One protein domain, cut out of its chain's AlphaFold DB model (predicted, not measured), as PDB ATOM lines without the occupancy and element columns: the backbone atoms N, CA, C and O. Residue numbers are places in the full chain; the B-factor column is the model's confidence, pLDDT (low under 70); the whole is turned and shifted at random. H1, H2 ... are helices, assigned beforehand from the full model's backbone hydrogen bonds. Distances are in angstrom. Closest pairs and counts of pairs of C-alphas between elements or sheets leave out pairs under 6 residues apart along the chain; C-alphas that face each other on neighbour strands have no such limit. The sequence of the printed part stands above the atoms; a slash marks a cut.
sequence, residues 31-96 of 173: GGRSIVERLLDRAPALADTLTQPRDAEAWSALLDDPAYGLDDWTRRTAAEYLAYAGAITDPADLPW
ATOM      1  N   GLY A  31      52.225 -29.584 -30.187       97.69
ATOM      2  CA  GLY A  31      52.408 -30.307 -31.432       97.69
ATOM      3  C   GLY A  31      51.072 -30.700 -32.061       97.69
ATOM      4  O   GLY A  31      50.006 -30.603 -31.442       97.69
ATOM      5  N   GLY A  32      51.131 -31.123 -33.323       98.25
ATOM      6  CA  GLY A  32      49.944 -31.462 -34.100       98.25
ATOM      7  C   GLY A  32      49.124 -32.612 -33.517       98.25
ATOM      8  O   GLY A  32      47.901 -32.519 -33.544       98.25
ATOM      9  N   ARG A  33      49.749 -33.628 -32.905       98.19
ATOM     10  CA  ARG A  33      49.035 -34.742 -32.260       98.19
ATOM     11  C   ARG A  33      48.190 -34.227 -31.108       98.19
ATOM     12  O   ARG A  33      46.984 -34.443 -31.093       98.19
ATOM     13  N   SER A  34      48.797 -33.447 -30.212       97.38
ATOM     14  CA  SER A  34      48.081 -32.839 -29.083       97.38
ATOM     15  C   SER A  34      46.937 -31.922 -29.533       97.38
ATOM     16  O   SER A  34      45.924 -31.798 -28.847       97.38
ATOM     17  N   ILE A  35      47.098 -31.225 -30.664       98.25
ATOM     18  CA  ILE A  35      46.033 -30.391 -31.235       98.25
ATOM     19  C   ILE A  35      44.900 -31.268 -31.781       98.25
ATOM     20  O   ILE A  35      43.739 -30.998 -31.480       98.25
ATOM     21  N   VAL A  36      45.223 -32.316 -32.543       98.12
ATOM     22  CA  VAL A  36      44.244 -33.236 -33.138       98.12
ATOM     23  C   VAL A  36      43.468 -34.001 -32.069       98.12
ATOM     24  O   VAL A  36      42.252 -34.099 -32.177       98.12
ATOM     25  N   GLU A  37      44.117 -34.462 -31.001       97.56
ATOM     26  CA  GLU A  37      43.442 -35.095 -29.859       97.56
ATOM     27  C   GLU A  37      42.381 -34.162 -29.251       97.56
ATOM     28  O   GLU A  37      41.217 -34.538 -29.118       97.56
ATOM     29  N   ARG A  38      42.731 -32.892 -28.994       96.75
ATOM     30  CA  ARG A  38      41.763 -31.894 -28.498       96.75
ATOM     31  C   ARG A  38      40.640 -31.604 -29.492       96.75
ATOM     32  O   ARG A  38      39.522 -31.290 -29.080       96.75
ATOM     33  N   LEU A  39      40.931 -31.649 -30.793       97.31
ATOM     34  CA  LEU A  39      39.917 -31.493 -31.832       97.31
ATOM     35  C   LEU A  39      38.957 -32.676 -31.853       97.31
ATOM     36  O   LEU A  39      37.760 -32.449 -31.968       97.31
ATOM     37  N   LEU A  40      39.446 -33.905 -31.697       96.38
ATOM     38  CA  LEU A  40      38.616 -35.107 -31.634       96.38
ATOM     39  C   LEU A  40      37.724 -35.121 -30.388       96.38
ATOM     40  O   LEU A  40      36.555 -35.485 -30.493       96.38
ATOM     41  N   ASP A  41      38.223 -34.639 -29.250       95.44
ATOM     42  CA  ASP A  41      37.414 -34.471 -28.036       95.44
ATOM     43  C   ASP A  41      36.262 -33.472 -28.240       95.44
ATOM     44  O   ASP A  41      35.150 -33.666 -27.743       95.44
ATOM     45  N   ARG A  42      36.516 -32.384 -28.979       94.38
ATOM     46  CA  ARG A  42      35.527 -31.329 -29.256       94.38
ATOM     47  C   ARG A  42      34.575 -31.687 -30.398       94.38
ATOM     48  O   ARG A  42      33.397 -31.339 -30.346       94.38
ATOM     49  N   ALA A  43      35.094 -32.330 -31.435       95.38
ATOM     50  CA  ALA A  43      34.420 -32.633 -32.687       95.38
ATOM     51  C   ALA A  43      34.716 -34.086 -33.107       95.38
ATOM     52  O   ALA A  43      35.470 -34.312 -34.056       95.38
ATOM     53  N   PRO A  44      34.088 -35.090 -32.460       94.81
ATOM     54  CA  PRO A  44      34.358 -36.505 -32.735       94.81
ATOM     55  C   PRO A  44      34.131 -36.921 -34.196       94.81
ATOM     56  O   PRO A  44      34.788 -37.834 -34.686       94.81
ATOM     57  N   ALA A  45      33.248 -36.219 -34.916       93.56
ATOM     58  CA  ALA A  45      32.999 -36.433 -36.344       93.56
ATOM     59  C   ALA A  45      34.232 -36.166 -37.233       93.56
ATOM     60  O   ALA A  45      34.277 -36.626 -38.372       93.56
ATOM     61  N   LEU A  46      35.254 -35.462 -36.727       95.12
ATOM     62  CA  LEU A  46      36.526 -35.300 -37.429       95.12
ATOM     63  C   LEU A  46      37.193 -36.658 -37.701       95.12
ATOM     64  O   LEU A  46      37.848 -36.797 -38.734       95.12
ATOM     65  N   ALA A  47      36.992 -37.664 -36.839       95.44
ATOM     66  CA  ALA A  47      37.585 -38.996 -36.986       95.44
ATOM     67  C   ALA A  47      37.285 -39.633 -38.353       95.44
ATOM     68  O   ALA A  47      38.185 -40.183 -38.986       95.44
ATOM     69  N   ASP A  48      36.061 -39.470 -38.864       95.00
ATOM     70  CA  ASP A  48      35.660 -40.005 -40.171       95.00
ATOM     71  C   ASP A  48      36.497 -39.403 -41.307       95.00
ATOM     72  O   ASP A  48      36.825 -40.073 -42.292       95.00
ATOM     73  N   THR A  49      36.900 -38.139 -41.159       95.31
ATOM     74  CA  THR A  49      37.720 -37.445 -42.153       95.31
ATOM     75  C   THR A  49      39.166 -37.936 -42.158       95.31
ATOM     76  O   THR A  49      39.775 -37.948 -43.228       95.31
ATOM     77  N   LEU A  50      39.706 -38.380 -41.015       96.50
ATOM     78  CA  LEU A  50      41.108 -38.802 -40.871       96.50
ATOM     79  C   LEU A  50      41.450 -40.048 -41.700       96.50
ATOM     80  O   LEU A  50      42.609 -40.267 -42.042       96.50
ATOM     81  N   THR A  51      40.442 -40.827 -42.096       96.25
ATOM     82  CA  THR A  51      40.599 -42.053 -42.897       96.25
ATOM     83  C   THR A  51      41.101 -41.818 -44.325       96.25
ATOM     84  O   THR A  51      41.484 -42.767 -45.012       96.25
ATOM     85  N   GLN A  52      41.106 -40.567 -44.793       94.19
ATOM     86  CA  GLN A  52      41.565 -40.194 -46.129       94.19
ATOM     87  C   GLN A  52      42.802 -39.297 -46.031       94.19
ATOM     88  O   GLN A  52      42.735 -38.258 -45.367       94.19
ATOM     89  N   PRO A  53      43.907 -39.639 -46.718       95.94
ATOM     90  CA  PRO A  53      45.086 -38.792 -46.721       95.94
ATOM     91  C   PRO A  53      44.793 -37.505 -47.501       95.94
ATOM     92  O   PRO A  53      44.128 -37.526 -48.540       95.94
ATOM     93  N   ARG A  54      45.314 -36.383 -47.003       97.81
ATOM     94  CA  ARG A  54      45.270 -35.067 -47.654       97.81
ATOM     95  C   ARG A  54      46.617 -34.382 -47.468       97.81
ATOM     96  O   ARG A  54      47.346 -34.709 -46.534       97.81
ATOM     97  N   ASP A  55      46.943 -33.446 -48.350       98.12
ATOM     98  CA  ASP A  55      48.073 -32.549 -48.124       98.12
ATOM     99  C   ASP A  55      47.733 -31.477 -47.071       98.12
ATOM    100  O   ASP A  55      46.594 -31.356 -46.604       98.12
ATOM    101  N   ALA A  56      48.745 -30.710 -46.663       97.62
ATOM    102  CA  ALA A  56      48.600 -29.704 -45.617       97.62
ATOM    103  C   ALA A  56      47.662 -28.557 -46.030       97.62
ATOM    104  O   ALA A  56      46.967 -27.997 -45.186       97.62
ATOM    105  N   GLU A  57      47.592 -28.212 -47.319       98.19
ATOM    106  CA  GLU A  57      46.698 -27.156 -47.804       98.19
ATOM    107  C   GLU A  57      45.232 -27.585 -47.679       98.19
ATOM    108  O   GLU A  57      44.417 -26.864 -47.098       98.19
ATOM    109  N   ALA A  58      44.906 -28.796 -48.137       98.44
ATOM    110  CA  ALA A  58      43.568 -29.357 -48.029       98.44
ATOM    111  C   ALA A  58      43.152 -29.587 -46.567       98.44
ATOM    112  O   ALA A  58      41.995 -29.342 -46.217       98.44
ATOM    113  N   TRP A  59      44.076 -30.007 -45.696       98.25
ATOM    114  CA  TRP A  59      43.806 -30.077 -44.259       98.25
ATOM    115  C   TRP A  59      43.564 -28.701 -43.643       98.25
ATOM    116  O   TRP A  59      42.613 -28.541 -42.882       98.25
ATOM    117  N   SER A  60      44.379 -27.703 -43.985       98.12
ATOM    118  CA  SER A  60      44.214 -26.337 -43.486       98.12
ATOM    119  C   SER A  60      42.860 -25.761 -43.898       98.12
ATOM    120  O   SER A  60      42.164 -25.203 -43.058       98.12
ATOM    121  N   ALA A  61      42.439 -25.962 -45.151       98.19
ATOM    122  CA  ALA A  61      41.133 -25.516 -45.633       98.19
ATOM    123  C   ALA A  61      39.962 -26.206 -44.909       98.19
ATOM    124  O   ALA A  61      38.978 -25.553 -44.577       98.19
ATOM    125  N   LEU A  62      40.066 -27.512 -44.632       97.38
ATOM    126  CA  LEU A  62      39.054 -28.244 -43.858       97.38
ATOM    127  C   LEU A  62      38.968 -27.725 -42.419       97.38
ATOM    128  O   LEU A  62      37.876 -27.577 -41.879       97.38
ATOM    129  N   LEU A  63      40.120 -27.464 -41.802       97.69
ATOM    130  CA  LEU A  63      40.223 -27.005 -40.420       97.69
ATOM    131  C   LEU A  63      39.921 -25.508 -40.243       97.69
ATOM    132  O   LEU A  63      39.890 -25.037 -39.108       97.69
ATOM    133  N   ASP A  64      39.664 -24.769 -41.327       97.44
ATOM    134  CA  ASP A  64      39.243 -23.359 -41.306       97.44
ATOM    135  C   ASP A  64      37.739 -23.180 -41.015       97.44
ATOM    136  O   ASP A  64      37.127 -22.161 -41.327       97.44
ATOM    137  N   ASP A  65      37.116 -24.192 -40.413       94.75
ATOM    138  CA  ASP A  65      35.751 -24.111 -39.908       94.75
ATOM    139  C   ASP A  65      35.753 -23.516 -38.483       94.75
ATOM    140  O   ASP A  65      36.405 -24.067 -37.583       94.75
ATOM    141  N   PRO A  66      34.990 -22.435 -38.218       93.06
ATOM    142  CA  PRO A  66      34.817 -21.884 -36.875       93.06
ATOM    143  C   PRO A  66      34.381 -22.909 -35.815       93.06
ATOM    144  O   PRO A  66      34.653 -22.703 -34.632       93.06
ATOM    145  N   ALA A  67      33.740 -24.015 -36.209       91.38
ATOM    146  CA  ALA A  67      33.377 -25.117 -35.322       91.38
ATOM    147  C   ALA A  67      34.592 -25.766 -34.635       91.38
ATOM    148  O   ALA A  67      34.474 -26.251 -33.506       91.38
ATOM    149  N   TYR A  68      35.769 -25.747 -35.270       95.00
ATOM    150  CA  TYR A  68      37.005 -26.252 -34.670       95.00
ATOM    151  C   TYR A  68      37.640 -25.247 -33.699       95.00
ATOM    152  O   TYR A  68      38.316 -25.652 -32.746       95.00
ATOM    153  N   GLY A  69      37.370 -23.947 -33.879       94.69
ATOM    154  CA  GLY A  69      37.843 -22.880 -32.994       94.69
ATOM    155  C   GLY A  69      39.369 -22.765 -32.951       94.69
ATOM    156  O   GLY A  69      39.935 -22.586 -31.873       94.69
ATOM    157  N   LEU A  70      40.026 -22.943 -34.100       96.88
ATOM    158  CA  LEU A  70      41.476 -22.834 -34.249       96.88
ATOM    159  C   LEU A  70      41.862 -21.428 -34.710       96.88
ATOM    160  O   LEU A  70      41.193 -20.846 -35.559       96.88
ATOM    161  N   ASP A  71      42.966 -20.904 -34.181       97.12
ATOM    162  CA  ASP A  71      43.658 -19.783 -34.816       97.12
ATOM    163  C   ASP A  71      44.516 -20.270 -35.999       97.12
ATOM    164  O   ASP A  71      44.754 -21.470 -36.170       97.12
ATOM    165  N   ASP A  72      44.999 -19.333 -36.818       96.81
ATOM    166  CA  ASP A  72      45.765 -19.640 -38.032       96.81
ATOM    167  C   ASP A  72      47.001 -20.505 -37.760       96.81
ATOM    168  O   ASP A  72      47.374 -21.366 -38.560       96.81
ATOM    169  N   TRP A  73      47.640 -20.279 -36.617       96.25
ATOM    170  CA  TRP A  73      48.876 -20.939 -36.235       96.25
ATOM    171  C   TRP A  73      48.649 -22.387 -35.783       96.25
ATOM    172  O   TRP A  73      49.330 -23.310 -36.244       96.25
ATOM    173  N   THR A  74      47.643 -22.603 -34.939       98.06
ATOM    174  CA  THR A  74      47.217 -23.925 -34.476       98.06
ATOM    175  C   THR A  74      46.645 -24.735 -35.638       98.06
ATOM    176  O   THR A  74      46.967 -25.917 -35.778       98.06
ATOM    177  N   ARG A  75      45.868 -24.092 -36.523       98.38
ATOM    178  CA  ARG A  75      45.342 -24.694 -37.758       98.38
ATOM    179  C   ARG A  75      46.470 -25.179 -38.659       98.38
ATOM    180  O   ARG A  75      46.467 -26.341 -39.058       98.38
ATOM    181  N   ARG A  76      47.474 -24.334 -38.917       98.25
ATOM    182  CA  ARG A  76      48.645 -24.713 -39.722       98.25
ATOM    183  C   ARG A  76      49.419 -25.872 -39.095       98.25
ATOM    184  O   ARG A  76      49.763 -26.814 -39.798       98.25
ATOM    185  N   THR A  77      49.660 -25.838 -37.785       98.62
ATOM    186  CA  THR A  77      50.392 -26.914 -37.090       98.62
ATOM    187  C   THR A  77      49.658 -28.255 -37.167       98.62
ATOM    188  O   THR A  77      50.289 -29.283 -37.420       98.62
ATOM    189  N   ALA A  78      48.335 -28.259 -36.989       98.56
ATOM    190  CA  ALA A  78      47.522 -29.462 -37.156       98.56
ATOM    191  C   ALA A  78      47.525 -29.962 -38.604       98.56
ATOM    192  O   ALA A  78      47.649 -31.161 -38.831       98.56
ATOM    193  N   ALA A  79      47.425 -29.056 -39.577       98.56
ATOM    194  CA  ALA A  79      47.364 -29.410 -40.988       98.56
ATOM    195  C   ALA A  79      48.659 -30.061 -41.501       98.56
ATOM    196  O   ALA A  79      48.597 -31.106 -42.145       98.56
ATOM    197  N   GLU A  80      49.824 -29.499 -41.162       98.56
ATOM    198  CA  GLU A  80      51.130 -30.096 -41.491       98.56
ATOM    199  C   GLU A  80      51.272 -31.487 -40.855       98.56
ATOM    200  O   GLU A  80      51.669 -32.453 -41.505       98.56
ATOM    201  N   TYR A  81      50.866 -31.623 -39.589       98.69
ATOM    202  CA  TYR A  81      50.898 -32.906 -38.896       98.69
ATOM    203  C   TYR A  81      49.967 -33.954 -39.511       98.69
ATOM    204  O   TYR A  81      50.383 -35.096 -39.680       98.69
ATOM    205  N   LEU A  82      48.734 -33.592 -39.864       98.50
ATOM    206  CA  LEU A  82      47.790 -34.518 -40.491       98.50
ATOM    207  C   LEU A  82      48.234 -34.923 -41.904       98.50
ATOM    208  O   LEU A  82      47.984 -36.052 -42.323       98.50
ATOM    209  N   ALA A  83      48.929 -34.040 -42.626       98.38
ATOM    210  CA  ALA A  83      49.546 -34.386 -43.903       98.38
ATOM    211  C   ALA A  83      50.669 -35.419 -43.734       98.38
ATOM    212  O   ALA A  83      50.752 -36.372 -44.509       98.38
ATOM    213  N   TYR A  84      51.495 -35.271 -42.694       98.12
ATOM    214  CA  TYR A  84      52.505 -36.262 -42.318       98.12
ATOM    215  C   TYR A  84      51.891 -37.589 -41.858       98.12
ATOM    216  O   TYR A  84      52.341 -38.654 -42.281       98.12
ATOM    217  N   ALA A  85      50.880 -37.532 -40.991       97.75
ATOM    218  CA  ALA A  85      50.269 -38.718 -40.407       97.75
ATOM    219  C   ALA A  85      49.545 -39.572 -41.459       97.75
ATOM    220  O   ALA A  85      49.472 -40.793 -41.324       97.75
ATOM    221  N   GLY A  86      49.056 -38.944 -42.533       96.88
ATOM    222  CA  GLY A  86      48.375 -39.627 -43.622       96.88
ATOM    223  C   GLY A  86      46.991 -40.126 -43.209       96.88
ATOM    224  O   GLY A  86      46.263 -39.452 -42.485       96.88
ATOM    225  N   ALA A  87      46.601 -41.293 -43.725       96.69
ATOM    226  CA  ALA A  87      45.326 -41.911 -43.377       96.69
ATOM    227  C   ALA A  87      45.407 -42.568 -41.992       96.69
ATOM    228  O   ALA A  87      46.224 -43.462 -41.779       96.69
ATOM    229  N   ILE A  88      44.519 -42.170 -41.086       95.69
ATOM    230  CA  ILE A  88      44.409 -42.704 -39.728       95.69
ATOM    231  C   ILE A  88      43.037 -43.369 -39.596       95.69
ATOM    232  O   ILE A  88      42.006 -42.723 -39.781       95.69
ATOM    233  N   THR A  89      43.018 -44.667 -39.301       92.88
ATOM    234  CA  THR A  89      41.774 -45.435 -39.108       92.88
ATOM    235  C   THR A  89      41.348 -45.532 -37.650       92.88
ATOM    236  O   THR A  89      40.157 -45.654 -37.379       92.88
ATOM    237  N   ASP A  90      42.305 -45.472 -36.729       93.19
ATOM    238  CA  ASP A  90      42.069 -45.395 -35.291       93.19
ATOM    239  C   ASP A  90      42.847 -44.188 -34.748       93.19
ATOM    240  O   ASP A  90      44.067 -44.139 -34.905       93.19
ATOM    241  N   PRO A  91      42.192 -43.193 -34.123       90.50
ATOM    242  CA  PRO A  91      42.889 -42.090 -33.470       90.50
ATOM    243  C   PRO A  91      43.934 -42.510 -32.427       90.50
ATOM    244  O   PRO A  91      44.837 -41.734 -32.127       90.50
ATOM    245  N   ALA A  92      43.849 -43.725 -31.878       91.75
ATOM    246  CA  ALA A  92      44.889 -44.268 -31.008       91.75
ATOM    247  C   ALA A  92      46.231 -44.500 -31.736       91.75
ATOM    248  O   ALA A  92      47.274 -44.548 -31.083       91.75
ATOM    249  N   ASP A  93      46.216 -44.593 -33.070       94.88
ATOM    250  CA  ASP A  93      47.391 -44.821 -33.920       94.88
ATOM    251  C   ASP A  93      48.066 -43.518 -34.386       94.88
ATOM    252  O   ASP A  93      48.952 -43.546 -35.244       94.88
ATOM    253  N   LEU A  94      47.667 -42.362 -33.840       96.62
ATOM    254  CA  LEU A  94      48.287 -41.076 -34.157       96.62
ATOM    255  C   LEU A  94      49.817 -41.129 -33.932       96.62
ATOM    256  O   LEU A  94      50.268 -41.365 -32.802       96.62
ATOM    257  N   PRO A  95      50.641 -40.888 -34.975       97.19
ATOM    258  CA  PRO A  95      52.092 -40.943 -34.846       97.19
ATOM    259  C   PRO A  95      52.606 -39.785 -33.993       97.19
ATOM    260  O   PRO A  95      51.916 -38.783 -33.787       97.19
ATOM    261  N   TRP A  96      53.849 -39.900 -33.526       97.44
ATOM    262  CA  TRP A  96      54.516 -38.816 -32.805       97.44
ATOM    263  C   TRP A  96      54.527 -37.534 -33.635       97.44
ATOM    264  O   TRP A  96      54.789 -37.559 -34.839       97.44
TER     265      TRP A  96
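What this domain is: This is residues 31 to 96 of the 173 residues of an uncharacterized protein of Maritimibacter harenae (UniProt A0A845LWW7). Picture a rounded cluster of helices in which the longest, H4, has H1 and H3 packed on it, H1 and H3 each beginning beside its middle. Short H2 lies in the turn of chain that leads from H1 to H3. The printed part has 66 residues with four named helices, H1 to H4, and no named strand: all helix. It is compact, with a radius of gyration of the C-alphas of 10.3 A and spans of 25 by 22 by 19 A.

Where its parts are: Find C-alpha 72 at (45.765, -19.640, -38.032); from there H4 runs 19.7 A to residue 85. H1, residues 32 to 42, starts at (49.944, -31.462, -34.100) and spans 15.2 A. H3 is residues 56 to 63, H2 46 to 50.

How they stand to each other: H3 touches H4 at a steep tilt of 58 degrees, opposite ways; the closest C-alphas, Ala 56 and Ala 79, are 4.8 A apart. H1 touches H4, about perpendicular at 75 degrees; the closest C-alphas, Gly 32 and Ala 78, are 4.4 A apart. H1 and H2 only just touch, only at the corner, with 3 pairs of C-alphas within 8 A, the closest Leu 40 and Leu 46 at 6.2 A. H1 and H3 are apart. In H1, H2, H3 and H4 every O i to N i+4 pair is within hydrogen-bond range.

The domain as a whole: The C-alphas farthest apart, Pro 66 and Asp 93, are 26.3 A apart. The printed part has no cut, no link is long, and no printed residue is under 70 in pLDDT.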